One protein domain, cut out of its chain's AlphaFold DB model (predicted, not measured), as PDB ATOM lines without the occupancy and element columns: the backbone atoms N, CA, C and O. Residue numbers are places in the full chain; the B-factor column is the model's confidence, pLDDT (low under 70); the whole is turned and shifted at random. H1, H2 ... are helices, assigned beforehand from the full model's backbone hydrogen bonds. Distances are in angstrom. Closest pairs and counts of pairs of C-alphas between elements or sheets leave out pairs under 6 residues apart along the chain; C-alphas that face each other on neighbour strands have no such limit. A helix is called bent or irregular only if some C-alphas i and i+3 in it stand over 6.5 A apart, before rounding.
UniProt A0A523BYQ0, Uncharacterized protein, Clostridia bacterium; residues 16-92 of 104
ATOM      1  N   VAL A  16      31.459 -39.821  23.854       74.81
ATOM      2  CA  VAL A  16      31.320 -39.143  22.553       74.81
ATOM      3  C   VAL A  16      32.683 -38.620  22.095       74.81
ATOM      4  O   VAL A  16      33.022 -38.719  20.920       74.81
ATOM      5  N   PHE A  17      33.490 -38.145  23.048       78.25
ATOM      6  CA  PHE A  17      34.927 -37.897  22.908       78.25
ATOM      7  C   PHE A  17      35.654 -38.545  24.093       78.25
ATOM      8  O   PHE A  17      35.013 -38.745  25.126       78.25
ATOM      9  N   PRO A  18      36.962 -38.849  23.996       76.81
ATOM     10  CA  PRO A  18      37.709 -39.438  25.106       76.81
ATOM     11  C   PRO A  18      37.533 -38.622  26.396       76.81
ATOM     12  O   PRO A  18      37.894 -37.446  26.441       76.81
ATOM     13  N   GLY A  19      36.942 -39.229  27.429       75.62
ATOM     14  CA  GLY A  19      36.640 -38.567  28.706       75.62
ATOM     15  C   GLY A  19      35.405 -37.648  28.725       75.62
ATOM     16  O   GLY A  19      35.179 -36.969  29.724       75.62
ATOM     17  N   PHE A  20      34.598 -37.618  27.659       81.12
ATOM     18  CA  PHE A  20      33.383 -36.806  27.549       81.12
ATOM     19  C   PHE A  20      32.196 -37.666  27.093       81.12
ATOM     20  O   PHE A  20      32.004 -37.934  25.902       81.12
ATOM     21  N   GLY A  21      31.410 -38.142  28.055       85.94
ATOM     22  CA  GLY A  21      30.239 -38.977  27.827       85.94
ATOM     23  C   GLY A  21      28.925 -38.199  27.760       85.94
ATOM     24  O   GLY A  21      28.865 -36.969  27.712       85.94
ATOM     25  N   LEU A  22      27.826 -38.954  27.742       86.25
ATOM     26  CA  LEU A  22      26.471 -38.403  27.647       86.25
ATOM     27  C   LEU A  22      26.089 -37.552  28.871       86.25
ATOM     28  O   LEU A  22      25.366 -36.568  28.740       86.25
ATOM     29  N   VAL A  23      26.588 -37.907  30.058       87.69
ATOM     30  CA  VAL A  23      26.323 -37.157  31.295       87.69
ATOM     31  C   VAL A  23      26.977 -35.781  31.230       87.69
ATOM     32  O   VAL A  23      26.355 -34.786  31.592       87.69
ATOM     33  N   GLU A  24      28.202 -35.715  30.725       88.50
ATOM     34  CA  GLU A  24      28.959 -34.483  30.555       88.50
ATOM     35  C   GLU A  24      28.290 -33.568  29.520       88.50
ATOM     36  O   GLU A  24      28.131 -32.374  29.772       88.50
ATOM     37  N   ILE A  25      27.792 -34.127  28.410       89.56
ATOM     38  CA  ILE A  25      27.000 -33.379  27.418       89.56
ATOM     39  C   ILE A  25      25.742 -32.784  28.053       89.56
ATOM     40  O   ILE A  25      25.468 -31.596  27.881       89.56
ATOM     41  N   LEU A  26      24.979 -33.588  28.799       91.19
ATOM     42  CA  LEU A  26      23.766 -33.117  29.467       91.19
ATOM     43  C   LEU A  26      24.080 -32.042  30.510       91.19
ATOM     44  O   LEU A  26      23.350 -31.058  30.606       91.19
ATOM     45  N   ALA A  27      25.177 -32.193  31.253       90.25
ATOM     46  CA  ALA A  27      25.625 -31.198  32.219       90.25
ATOM     47  C   ALA A  27      25.986 -29.869  31.540       90.25
ATOM     48  O   ALA A  27      25.573 -28.808  32.011       90.25
ATOM     49  N   VAL A  28      26.693 -29.908  30.405       90.50
ATOM     50  CA  VAL A  28      27.020 -28.707  29.622       90.50
ATOM     51  C   VAL A  28      25.765 -28.067  29.034       90.50
ATOM     52  O   VAL A  28      25.598 -26.854  29.142       90.50
ATOM     53  N   ALA A  29      24.853 -28.861  28.469       94.12
ATOM     54  CA  ALA A  29      23.593 -28.359  27.928       94.12
ATOM     55  C   ALA A  29      22.732 -27.695  29.016       94.12
ATOM     56  O   ALA A  29      22.232 -26.587  28.819       94.12
ATOM     57  N   ALA A  30      22.615 -28.326  30.187       93.88
ATOM     58  CA  ALA A  30      21.919 -27.762  31.337       93.88
ATOM     59  C   ALA A  30      22.589 -26.466  31.822       93.88
ATOM     60  O   ALA A  30      21.901 -25.472  32.050       93.88
ATOM     61  N   GLY A  31      23.921 -26.440  31.914       92.00
ATOM     62  CA  GLY A  31      24.680 -25.238  32.261       92.00
ATOM     63  C   GLY A  31      24.451 -24.091  31.273       92.00
ATOM     64  O   GLY A  31      24.206 -22.960  31.689       92.00
ATOM     65  N   GLY A  32      24.448 -24.386  29.971       93.12
ATOM     66  CA  GLY A  32      24.143 -23.419  28.918       93.12
ATOM     67  C   GLY A  32      22.718 -22.871  29.018       93.12
ATOM     68  O   GLY A  32      22.525 -21.656  28.963       93.12
ATOM     69  N   ALA A  33      21.728 -23.740  29.239       94.75
ATOM     70  CA  ALA A  33      20.334 -23.336  29.419       94.75
ATOM     71  C   ALA A  33      20.151 -22.435  30.654       94.75
ATOM     72  O   ALA A  33      19.536 -21.374  30.559       94.75
ATOM     73  N   VAL A  34      20.741 -22.808  31.794       93.00
ATOM     74  CA  VAL A  34      20.707 -21.996  33.020       93.00
ATOM     75  C   VAL A  34      21.393 -20.647  32.800       93.00
ATOM     76  O   VAL A  34      20.843 -19.614  33.178       93.00
ATOM     77  N   GLY A  35      22.556 -20.630  32.145       91.69
ATOM     78  CA  GLY A  35      23.268 -19.397  31.807       91.69
ATOM     79  C   GLY A  35      22.449 -18.471  30.908       91.69
ATOM     80  O   GLY A  35      22.385 -17.268  31.162       91.69
ATOM     81  N   ALA A  36      21.764 -19.021  29.902       92.12
ATOM     82  CA  ALA A  36      20.877 -18.257  29.030       92.12
ATOM     83  C   ALA A  36      19.725 -17.620  29.820       92.12
ATOM     84  O   ALA A  36      19.492 -16.419  29.703       92.12
ATOM     85  N   VAL A  37      19.057 -18.391  30.686       93.38
ATOM     86  CA  VAL A  37      17.974 -17.886  31.547       93.38
ATOM     87  C   VAL A  37      18.472 -16.782  32.482       93.38
ATOM     88  O   VAL A  37      17.835 -15.735  32.587       93.38
ATOM     89  N   LEU A  38      19.636 -16.961  33.112       91.75
ATOM     90  CA  LEU A  38      20.231 -15.950  33.990       91.75
ATOM     91  C   LEU A  38      20.550 -14.643  33.256       91.75
ATOM     92  O   LEU A  38      20.423 -13.575  33.847       91.75
ATOM     93  N   GLN A  39      20.920 -14.705  31.974       92.31
ATOM     94  CA  GLN A  39      21.173 -13.518  31.150       92.31
ATOM     95  C   GLN A  39      19.900 -12.782  30.720       92.31
ATOM     96  O   GLN A  39      19.951 -11.575  30.472       92.31
ATOM     97  N   LEU A  40      18.755 -13.468  30.655       91.81
ATOM     98  CA  LEU A  40      17.476 -12.842  30.316       91.81
ATOM     99  C   LEU A  40      16.960 -11.926  31.431       91.81
ATOM    100  O   LEU A  40      16.336 -10.911  31.135       91.81
ATOM    101  N   ILE A  41      17.261 -12.232  32.695       89.38
ATOM    102  CA  ILE A  41      16.827 -11.436  33.856       89.38
ATOM    103  C   ILE A  41      17.293  -9.968  33.751       89.38
ATOM    104  O   ILE A  41      16.444  -9.077  33.720       89.38
ATOM    105  N   PRO A  42      18.603  -9.664  33.644       89.62
ATOM    106  CA  PRO A  42      19.073  -8.290  33.479       89.62
ATOM    107  C   PRO A  42      18.710  -7.688  32.114       89.62
ATOM    108  O   PRO A  42      18.665  -6.468  31.986       89.62
ATOM    109  N   ALA A  43      18.437  -8.506  31.094       88.31
ATOM    110  CA  ALA A  43      17.975  -8.013  29.798       88.31
ATOM    111  C   ALA A  43      16.519  -7.512  29.837       88.31
ATOM    112  O   ALA A  43      16.201  -6.543  29.154       88.31
ATOM    113  N   ALA A  44      15.656  -8.142  30.640       91.19
ATOM    114  CA  ALA A  44      14.239  -7.799  30.759       91.19
ATOM    115  C   ALA A  44      13.962  -6.609  31.695       91.19
ATOM    116  O   ALA A  44      12.876  -6.031  31.655       91.19
ATOM    117  N   LEU A  45      14.918  -6.241  32.554       90.56
ATOM    118  CA  LEU A  45      14.762  -5.118  33.476       90.56
ATOM    119  C   LEU A  45      14.914  -3.772  32.737       90.56
ATOM    120  O   LEU A  45      15.885  -3.603  31.994       90.56
ATOM    121  N   PRO A  46      14.024  -2.784  32.972       89.19
ATOM    122  CA  PRO A  46      14.099  -1.454  32.360       89.19
ATOM    123  C   PRO A  46      15.173  -0.592  33.046       89.19
ATOM    124  O   PRO A  46      14.883   0.399  33.714       89.19
ATOM    125  N   LEU A  47      16.431  -1.011  32.928       88.69
ATOM    126  CA  LEU A  47      17.596  -0.334  33.490       88.69
ATOM    127  C   LEU A  47      18.260   0.558  32.441       88.69
ATOM    128  O   LEU A  47      18.172   0.312  31.238       88.69
ATOM    129  N   THR A  48      18.984   1.581  32.896       92.62
ATOM    130  CA  THR A  48      19.873   2.341  32.012       92.62
ATOM    131  C   THR A  48      21.034   1.451  31.522       92.62
ATOM    132  O   THR A  48      21.360   0.448  32.167       92.62
ATOM    133  N   PRO A  49      21.698   1.785  30.398       91.44
ATOM    134  CA  PRO A  49      22.664   0.880  29.761       91.44
ATOM    135  C   PRO A  49      23.828   0.446  30.666       91.44
ATOM    136  O   PRO A  49      24.241  -0.713  30.644       91.44
ATOM    137  N   ALA A  50      24.343   1.354  31.499       92.00
ATOM    138  CA  ALA A  50      25.469   1.077  32.392       92.00
ATOM    139  C   ALA A  50      25.153   0.015  33.474       92.00
ATOM    140  O   ALA A  50      25.849  -1.004  33.518       92.00
ATOM    141  N   PRO A  51      24.114   0.170  34.323       91.81
ATOM    142  CA  PRO A  51      23.744  -0.859  35.295       91.81
ATOM    143  C   PRO A  51      23.277  -2.158  34.633       91.81
ATOM    144  O   PRO A  51      23.508  -3.231  35.184       91.81
ATOM    145  N   GLN A  52      22.682  -2.089  33.438       91.88
ATOM    146  CA  GLN A  52      22.296  -3.282  32.690       91.88
ATOM    147  C   GLN A  52      23.515  -4.125  32.290       91.88
ATOM    148  O   GLN A  52      23.529  -5.337  32.509       91.88
ATOM    149  N   LEU A  53      24.565  -3.498  31.747       92.12
ATOM    150  CA  LEU A  53      25.817  -4.185  31.419       92.12
ATOM    151  C   LEU A  53      26.469  -4.782  32.667       92.12
ATOM    152  O   LEU A  53      26.845  -5.954  32.653       92.12
ATOM    153  N   PHE A  54      26.541  -4.014  33.757       93.62
ATOM    154  CA  PHE A  54      27.075  -4.505  35.027       93.62
ATOM    155  C   PHE A  54      26.317  -5.745  35.522       93.62
ATOM    156  O   PHE A  54      26.936  -6.757  35.848       93.62
ATOM    157  N   ALA A  55      24.983  -5.707  35.509       92.69
ATOM    158  CA  ALA A  55      24.152  -6.826  35.937       92.69
ATOM    159  C   ALA A  55      24.354  -8.074  35.060       92.69
ATOM    160  O   ALA A  55      24.397  -9.183  35.587       92.69
ATOM    161  N   ARG A  56      24.542  -7.914  33.744       91.62
ATOM    162  CA  ARG A  56      24.839  -9.028  32.821       91.62
ATOM    163  C   ARG A  56      26.205  -9.652  33.075       91.62
ATOM    164  O   ARG A  56      26.315 -10.879  33.106       91.62
ATOM    165  N   PHE A  57      27.230  -8.826  33.290       91.44
ATOM    166  CA  PHE A  57      28.563  -9.300  33.666       91.44
ATOM    167  C   PHE A  57      28.528 -10.051  34.993       91.44
ATOM    168  O   PHE A  57      29.084 -11.140  35.106       91.44
ATOM    169  N   PHE A  58      27.833  -9.498  35.984       92.62
ATOM    170  CA  PHE A  58      27.721 -10.114  37.295       92.62
ATOM    171  C   PHE A  58      26.919 -11.420  37.253       92.62
ATOM    172  O   PHE A  58      27.357 -12.424  37.804       92.62
ATOM    173  N   ALA A  59      25.798 -11.463  36.528       91.88
ATOM    174  CA  ALA A  59      25.010 -12.681  36.336       91.88
ATOM    175  C   ALA A  59      25.801 -13.797  35.629       91.88
ATOM    176  O   ALA A  59      25.562 -14.974  35.888       91.88
ATOM    177  N   PHE A  60      26.759 -13.439  34.767       89.12
ATOM    178  CA  PHE A  60      27.656 -14.398  34.122       89.12
ATOM    179  C   PHE A  60      28.708 -14.971  35.082       89.12
ATOM    180  O   PHE A  60      28.978 -16.169  35.066       89.12
ATOM    181  N   THR A  61      29.320 -14.125  35.913       90.62
ATOM    182  CA  THR A  61      30.456 -14.517  36.763       90.62
ATOM    183  C   THR A  61      30.037 -15.084  38.116       90.62
ATOM    184  O   THR A  61      30.757 -15.900  38.692       90.62
ATOM    185  N   LEU A  62      28.865 -14.706  38.625       90.38
ATOM    186  CA  LEU A  62      28.375 -15.129  39.934       90.38
ATOM    187  C   LEU A  62      28.259 -16.657  40.067       90.38
ATOM    188  O   LEU A  62      28.739 -17.170  41.077       90.38
ATOM    189  N   PRO A  63      27.725 -17.422  39.092       89.75
ATOM    190  CA  PRO A  63      27.696 -18.882  39.179       89.75
ATOM    191  C   PRO A  63      29.087 -19.509  39.340       89.75
ATOM    192  O   PRO A  63      29.241 -20.463  40.103       89.75
ATOM    193  N   LEU A  64      30.115 -18.943  38.694       87.38
ATOM    194  CA  LEU A  64      31.501 -19.392  38.864       87.38
ATOM    195  C   LEU A  64      31.977 -19.143  40.297       87.38
ATOM    196  O   LEU A  64      32.465 -20.068  40.946       87.38
ATOM    197  N   GLY A  65      31.759 -17.936  40.824       88.25
ATOM    198  CA  GLY A  65      32.074 -17.609  42.217       88.25
ATOM    199  C   GLY A  65      31.337 -18.504  43.219       88.25
ATOM    200  O   GLY A  65      31.936 -19.008  44.165       88.25
ATOM    201  N   VAL A  66      30.052 -18.778  42.988       89.56
ATOM    202  CA  VAL A  66      29.245 -19.663  43.842       89.56
ATOM    203  C   VAL A  66      29.767 -21.096  43.797       89.56
ATOM    204  O   VAL A  66      29.906 -21.726  44.844       89.56
ATOM    205  N   SER A  67      30.115 -21.604  42.612       87.38
ATOM    206  CA  SER A  67      30.707 -22.937  42.483       87.38
ATOM    207  C   SER A  67      32.027 -23.040  43.254       87.38
ATOM    208  O   SER A  67      32.228 -24.013  43.974       87.38
ATOM    209  N   TYR A  68      32.862 -21.997  43.223       86.12
ATOM    210  CA  TYR A  68      34.098 -21.937  44.002       86.12
ATOM    211  C   TYR A  68      33.847 -22.006  45.514       86.12
ATOM    212  O   TYR A  68      34.528 -22.718  46.247       86.12
ATOM    213  N   VAL A  69      32.816 -21.311  45.997       89.31
ATOM    214  CA  VAL A  69      32.489 -21.300  47.428       89.31
ATOM    215  C   VAL A  69      31.949 -22.650  47.913       89.31
ATOM    216  O   VAL A  69      32.237 -23.064  49.041       89.31
ATOM    217  N   LEU A  70      31.144 -23.319  47.084       88.44
ATOM    218  CA  LEU A  70      30.354 -24.485  47.482       88.44
ATOM    219  C   LEU A  70      31.022 -25.826  47.169       88.44
ATOM    220  O   LEU A  70      30.857 -26.780  47.932       88.44
ATOM    221  N   VAL A  71      31.759 -25.918  46.064       88.00
ATOM    222  CA  VAL A  71      32.370 -27.171  45.615       88.00
ATOM    223  C   VAL A  71      33.635 -27.456  46.423       88.00
ATOM    224  O   VAL A  71      34.324 -26.556  46.896       88.00
ATOM    225  N   ARG A  72      33.926 -28.742  46.628       83.88
ATOM    226  CA  ARG A  72      35.160 -29.198  47.272       83.88
ATOM    227  C   ARG A  72      36.308 -29.018  46.285       83.88
ATOM    228  O   ARG A  72      36.347 -29.713  45.274       83.88
ATOM    229  N   GLN A  73      37.191 -28.070  46.564       77.62
ATOM    230  CA  GLN A  73      38.291 -27.702  45.667       77.62
ATOM    231  C   GLN A  73      39.659 -28.066  46.230       77.62
ATOM    232  O   GLN A  73      40.614 -28.229  45.477       77.62
ATOM    233  N   ASP A  74      39.753 -28.165  47.553       78.62
ATOM    234  CA  ASP A  74      41.000 -28.448  48.243       78.62
ATOM    235  C   ASP A  74      41.373 -29.937  48.138       78.62
ATOM    236  O   ASP A  74      40.496 -30.801  48.065       78.62
ATOM    237  N   LEU A  75      42.670 -30.245  48.216       76.94
ATOM    238  CA  LEU A  75      43.204 -31.610  48.298       76.94
ATOM    239  C   LEU A  75      42.637 -32.362  49.513       76.94
ATOM    240  O   LEU A  75      42.446 -33.575  49.463       76.94
ATOM    241  N   GLY A  76      42.303 -31.632  50.585       79.88
ATOM    242  CA  GLY A  76      41.593 -32.158  51.756       79.88
ATOM    243  C   GLY A  76      40.091 -32.404  51.545       79.88
ATOM    244  O   GLY A  76      39.399 -32.824  52.469       79.88
ATOM    245  N   GLY A  77      39.546 -32.128  50.357       82.69
ATOM    246  CA  GLY A  77      38.123 -32.287  50.057       82.69
ATOM    247  C   GLY A  77      37.228 -31.256  50.752       82.69
ATOM    248  O   GLY A  77      36.038 -31.510  50.952       82.69
ATOM    249  N   HIS A  78      37.776 -30.103  51.136       85.44
ATOM    250  CA  HIS A  78      37.026 -29.007  51.744       85.44
ATOM    251  C   HIS A  78      36.621 -27.962  50.694       85.44
ATOM    252  O   HIS A  78      37.322 -27.738  49.706       85.44
ATOM    253  N   SER A  79      35.460 -27.337  50.896       90.56
ATOM    254  CA  SER A  79      35.040 -26.151  50.144       90.56
ATOM    255  C   SER A  79      35.495 -24.879  50.858       90.56
ATOM    256  O   SER A  79      35.724 -24.905  52.074       90.56
ATOM    257  N   LEU A  80      35.572 -23.753  50.138       88.38
ATOM    258  CA  LEU A  80      35.907 -22.460  50.749       88.38
ATOM    259  C   LEU A  80      34.949 -22.133  51.897       88.38
ATOM    260  O   LEU A  80      35.379 -21.657  52.942       88.38
ATOM    261  N   TRP A  81      33.656 -22.436  51.741       88.81
ATOM    262  CA  TRP A  81      32.680 -22.269  52.816       88.81
ATOM    263  C   TRP A  81      33.058 -23.057  54.076       88.81
ATOM    264  O   TRP A  81      33.031 -22.515  55.182       88.81
ATOM    265  N   GLY A  82      33.458 -24.322  53.916       87.75
ATOM    266  CA  GLY A  82      33.914 -25.162  55.022       87.75
ATOM    267  C   GLY A  82      35.164 -24.604  55.703       87.75
ATOM    268  O   GLY A  82      35.224 -24.559  56.933       87.75
ATOM    269  N   GLN A  83      36.122 -24.107  54.920       89.62
ATOM    270  CA  GLN A  83      37.328 -23.456  55.437       89.62
ATOM    271  C   GLN A  83      36.994 -22.159  56.184       89.62
ATOM    272  O   GLN A  83      37.498 -21.939  57.283       89.62
ATOM    273  N   LEU A  84      36.080 -21.338  55.656       90.69
ATOM    274  CA  LEU A  84      35.619 -20.117  56.317       90.69
ATOM    275  C   LEU A  84      34.957 -20.435  57.661       90.69
ATOM    276  O   LEU A  84      35.203 -19.764  58.661       90.69
ATOM    277  N   GLN A  85      34.126 -21.478  57.710       89.81
ATOM    278  CA  GLN A  85      33.518 -21.931  58.957       89.81
ATOM    279  C   GLN A  85      34.558 -22.444  59.953       89.81
ATOM    280  O   GLN A  85      34.457 -22.134  61.140       89.81
ATOM    281  N   ALA A  86      35.538 -23.224  59.496       87.12
ATOM    282  CA  ALA A  86      36.621 -23.720  60.337       87.12
ATOM    283  C   ALA A  86      37.450 -22.559  60.905       87.12
ATOM    284  O   ALA A  86      37.695 -22.519  62.110       87.12
ATOM    285  N   PHE A  87      37.775 -21.572  60.068       88.81
ATOM    286  CA  PHE A  87      38.456 -20.351  60.478       88.81
ATOM    287  C   PHE A  87      37.649 -19.575  61.521       88.81
ATOM    288  O   PHE A  87      38.186 -19.225  62.563       88.81
ATOM    289  N   ARG A  88      36.344 -19.364  61.305       89.38
ATOM    290  CA  ARG A  88      35.477 -18.679  62.280       89.38
ATOM    291  C   ARG A  88      35.406 -19.419  63.615       89.38
ATOM    292  O   ARG A  88      35.443 -18.788  64.666       89.38
ATOM    293  N   ARG A  89      35.323 -20.754  63.592       87.50
ATOM    294  CA  ARG A  89      35.343 -21.576  64.814       87.50
ATOM    295  C   ARG A  89      36.677 -21.458  65.547       87.50
ATOM    296  O   ARG A  89      36.676 -21.309  66.764       87.50
ATOM    297  N   TRP A  90      37.789 -21.496  64.816       87.31
ATOM    298  CA  TRP A  90      39.123 -21.316  65.383       87.31
ATOM    299  C   TRP A  90      39.329 -19.903  65.939       87.31
ATOM    300  O   TRP A  90      39.833 -19.767  67.046       87.31
ATOM    301  N   ALA A  91      38.877 -18.865  65.235       87.06
ATOM    302  CA  ALA A  91      38.975 -17.479  65.687       87.06
ATOM    303  C   ALA A  91      38.240 -17.255  67.020       87.06
ATOM    304  O   ALA A  91      38.732 -16.531  67.880       87.06
ATOM    305  N   ASN A  92      37.096 -17.919  67.216       86.81
ATOM    306  CA  ASN A  92      36.341 -17.850  68.469       86.81
ATOM    307  C   ASN A  92      36.951 -18.713  69.591       86.81
ATOM    308  O   ASN A  92      36.800 -18.383  70.764       86.81
TER     309      ASN A  92
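Overview. This is residues 16 to 92 of the 104 residues of an uncharacterized protein of Clostridia bacterium (UniProt A0A523BYQ0). The model is a flat, open zigzag of helices: the long helix H1 and the first arm of the bent helix H2 meet as a hairpin at one corner, and the second arm of H2 swings away from H1, opening a V. At the far end of H2 a loop leads to H3, which turns off outward and touches the second arm only with its first residues; residues 17 to 23 and 85 to 92 stick out. The printed part has 77 residues with three named helices, in the order H1, H2, H3, and no named strand; the class is all helix. It is only just extended, close to loose, with a radius of gyration of the C-alphas of 17.5 A, and the C-alphas span 46 by 43 by 12 A.

Arrangement. H1, residues 22 to 44, is the longest helix. H2, residues 49 to 70, was assigned as one helix by its hydrogen bonds, but it is bent, with C-alphas 60 and 63 6.8 A apart; its arms are H2a, residues 49 to 60, and H2b, residues 63 to 70, at a steep tilt of 44 degrees. H1 and H2a form a helical hairpin. They touch, H1 with residues 35 to 43 alone, and the closest C-alphas, those of Pro 42 and Ala 55, are 5.8 A apart. Their tilt is shallow, 20 degrees, and they run opposite ways. H1 and H2b are apart. H3, residues 80 to 92, touches H2b with residues 80 to 81 alone; the closest C-alphas, those of Val 69 and Leu 80, are 4.9 A apart. H2b and H3 run the same way at a steep tilt of 46 degrees. H3 is apart from H1 and from H2a. In H2a, H2b and H3 every O i to N i+4 pair is within hydrogen-bond range; in H1 it is 17 of 19.

Along the chain. H1 begins at C-alpha 22, at (26.471, -38.403, 27.647), and measures 33.1 A from first to last C-alpha. It is neither bent nor irregular, but only just: C-alphas 39 and 42 are 6.1 A apart. H2a, from C-alpha 49 at (22.664, 0.880, 29.761), measures 16.7 A, and H2b measures 10.4 A. H3 measures 18.3 A and ends at C-alpha 92, at (36.341, -17.850, 68.469).

Size, cuts and confidence. The two C-alphas farthest apart, those of Val 16 and Asn 92, are 50.9 A apart. The printed part has no cut. The link from H1 to H2 is tight, with 4 residues, and that from H2 to H3 is short, with 9. The mean pLDDT of the printed part is 88.5, and no printed residue is under 70.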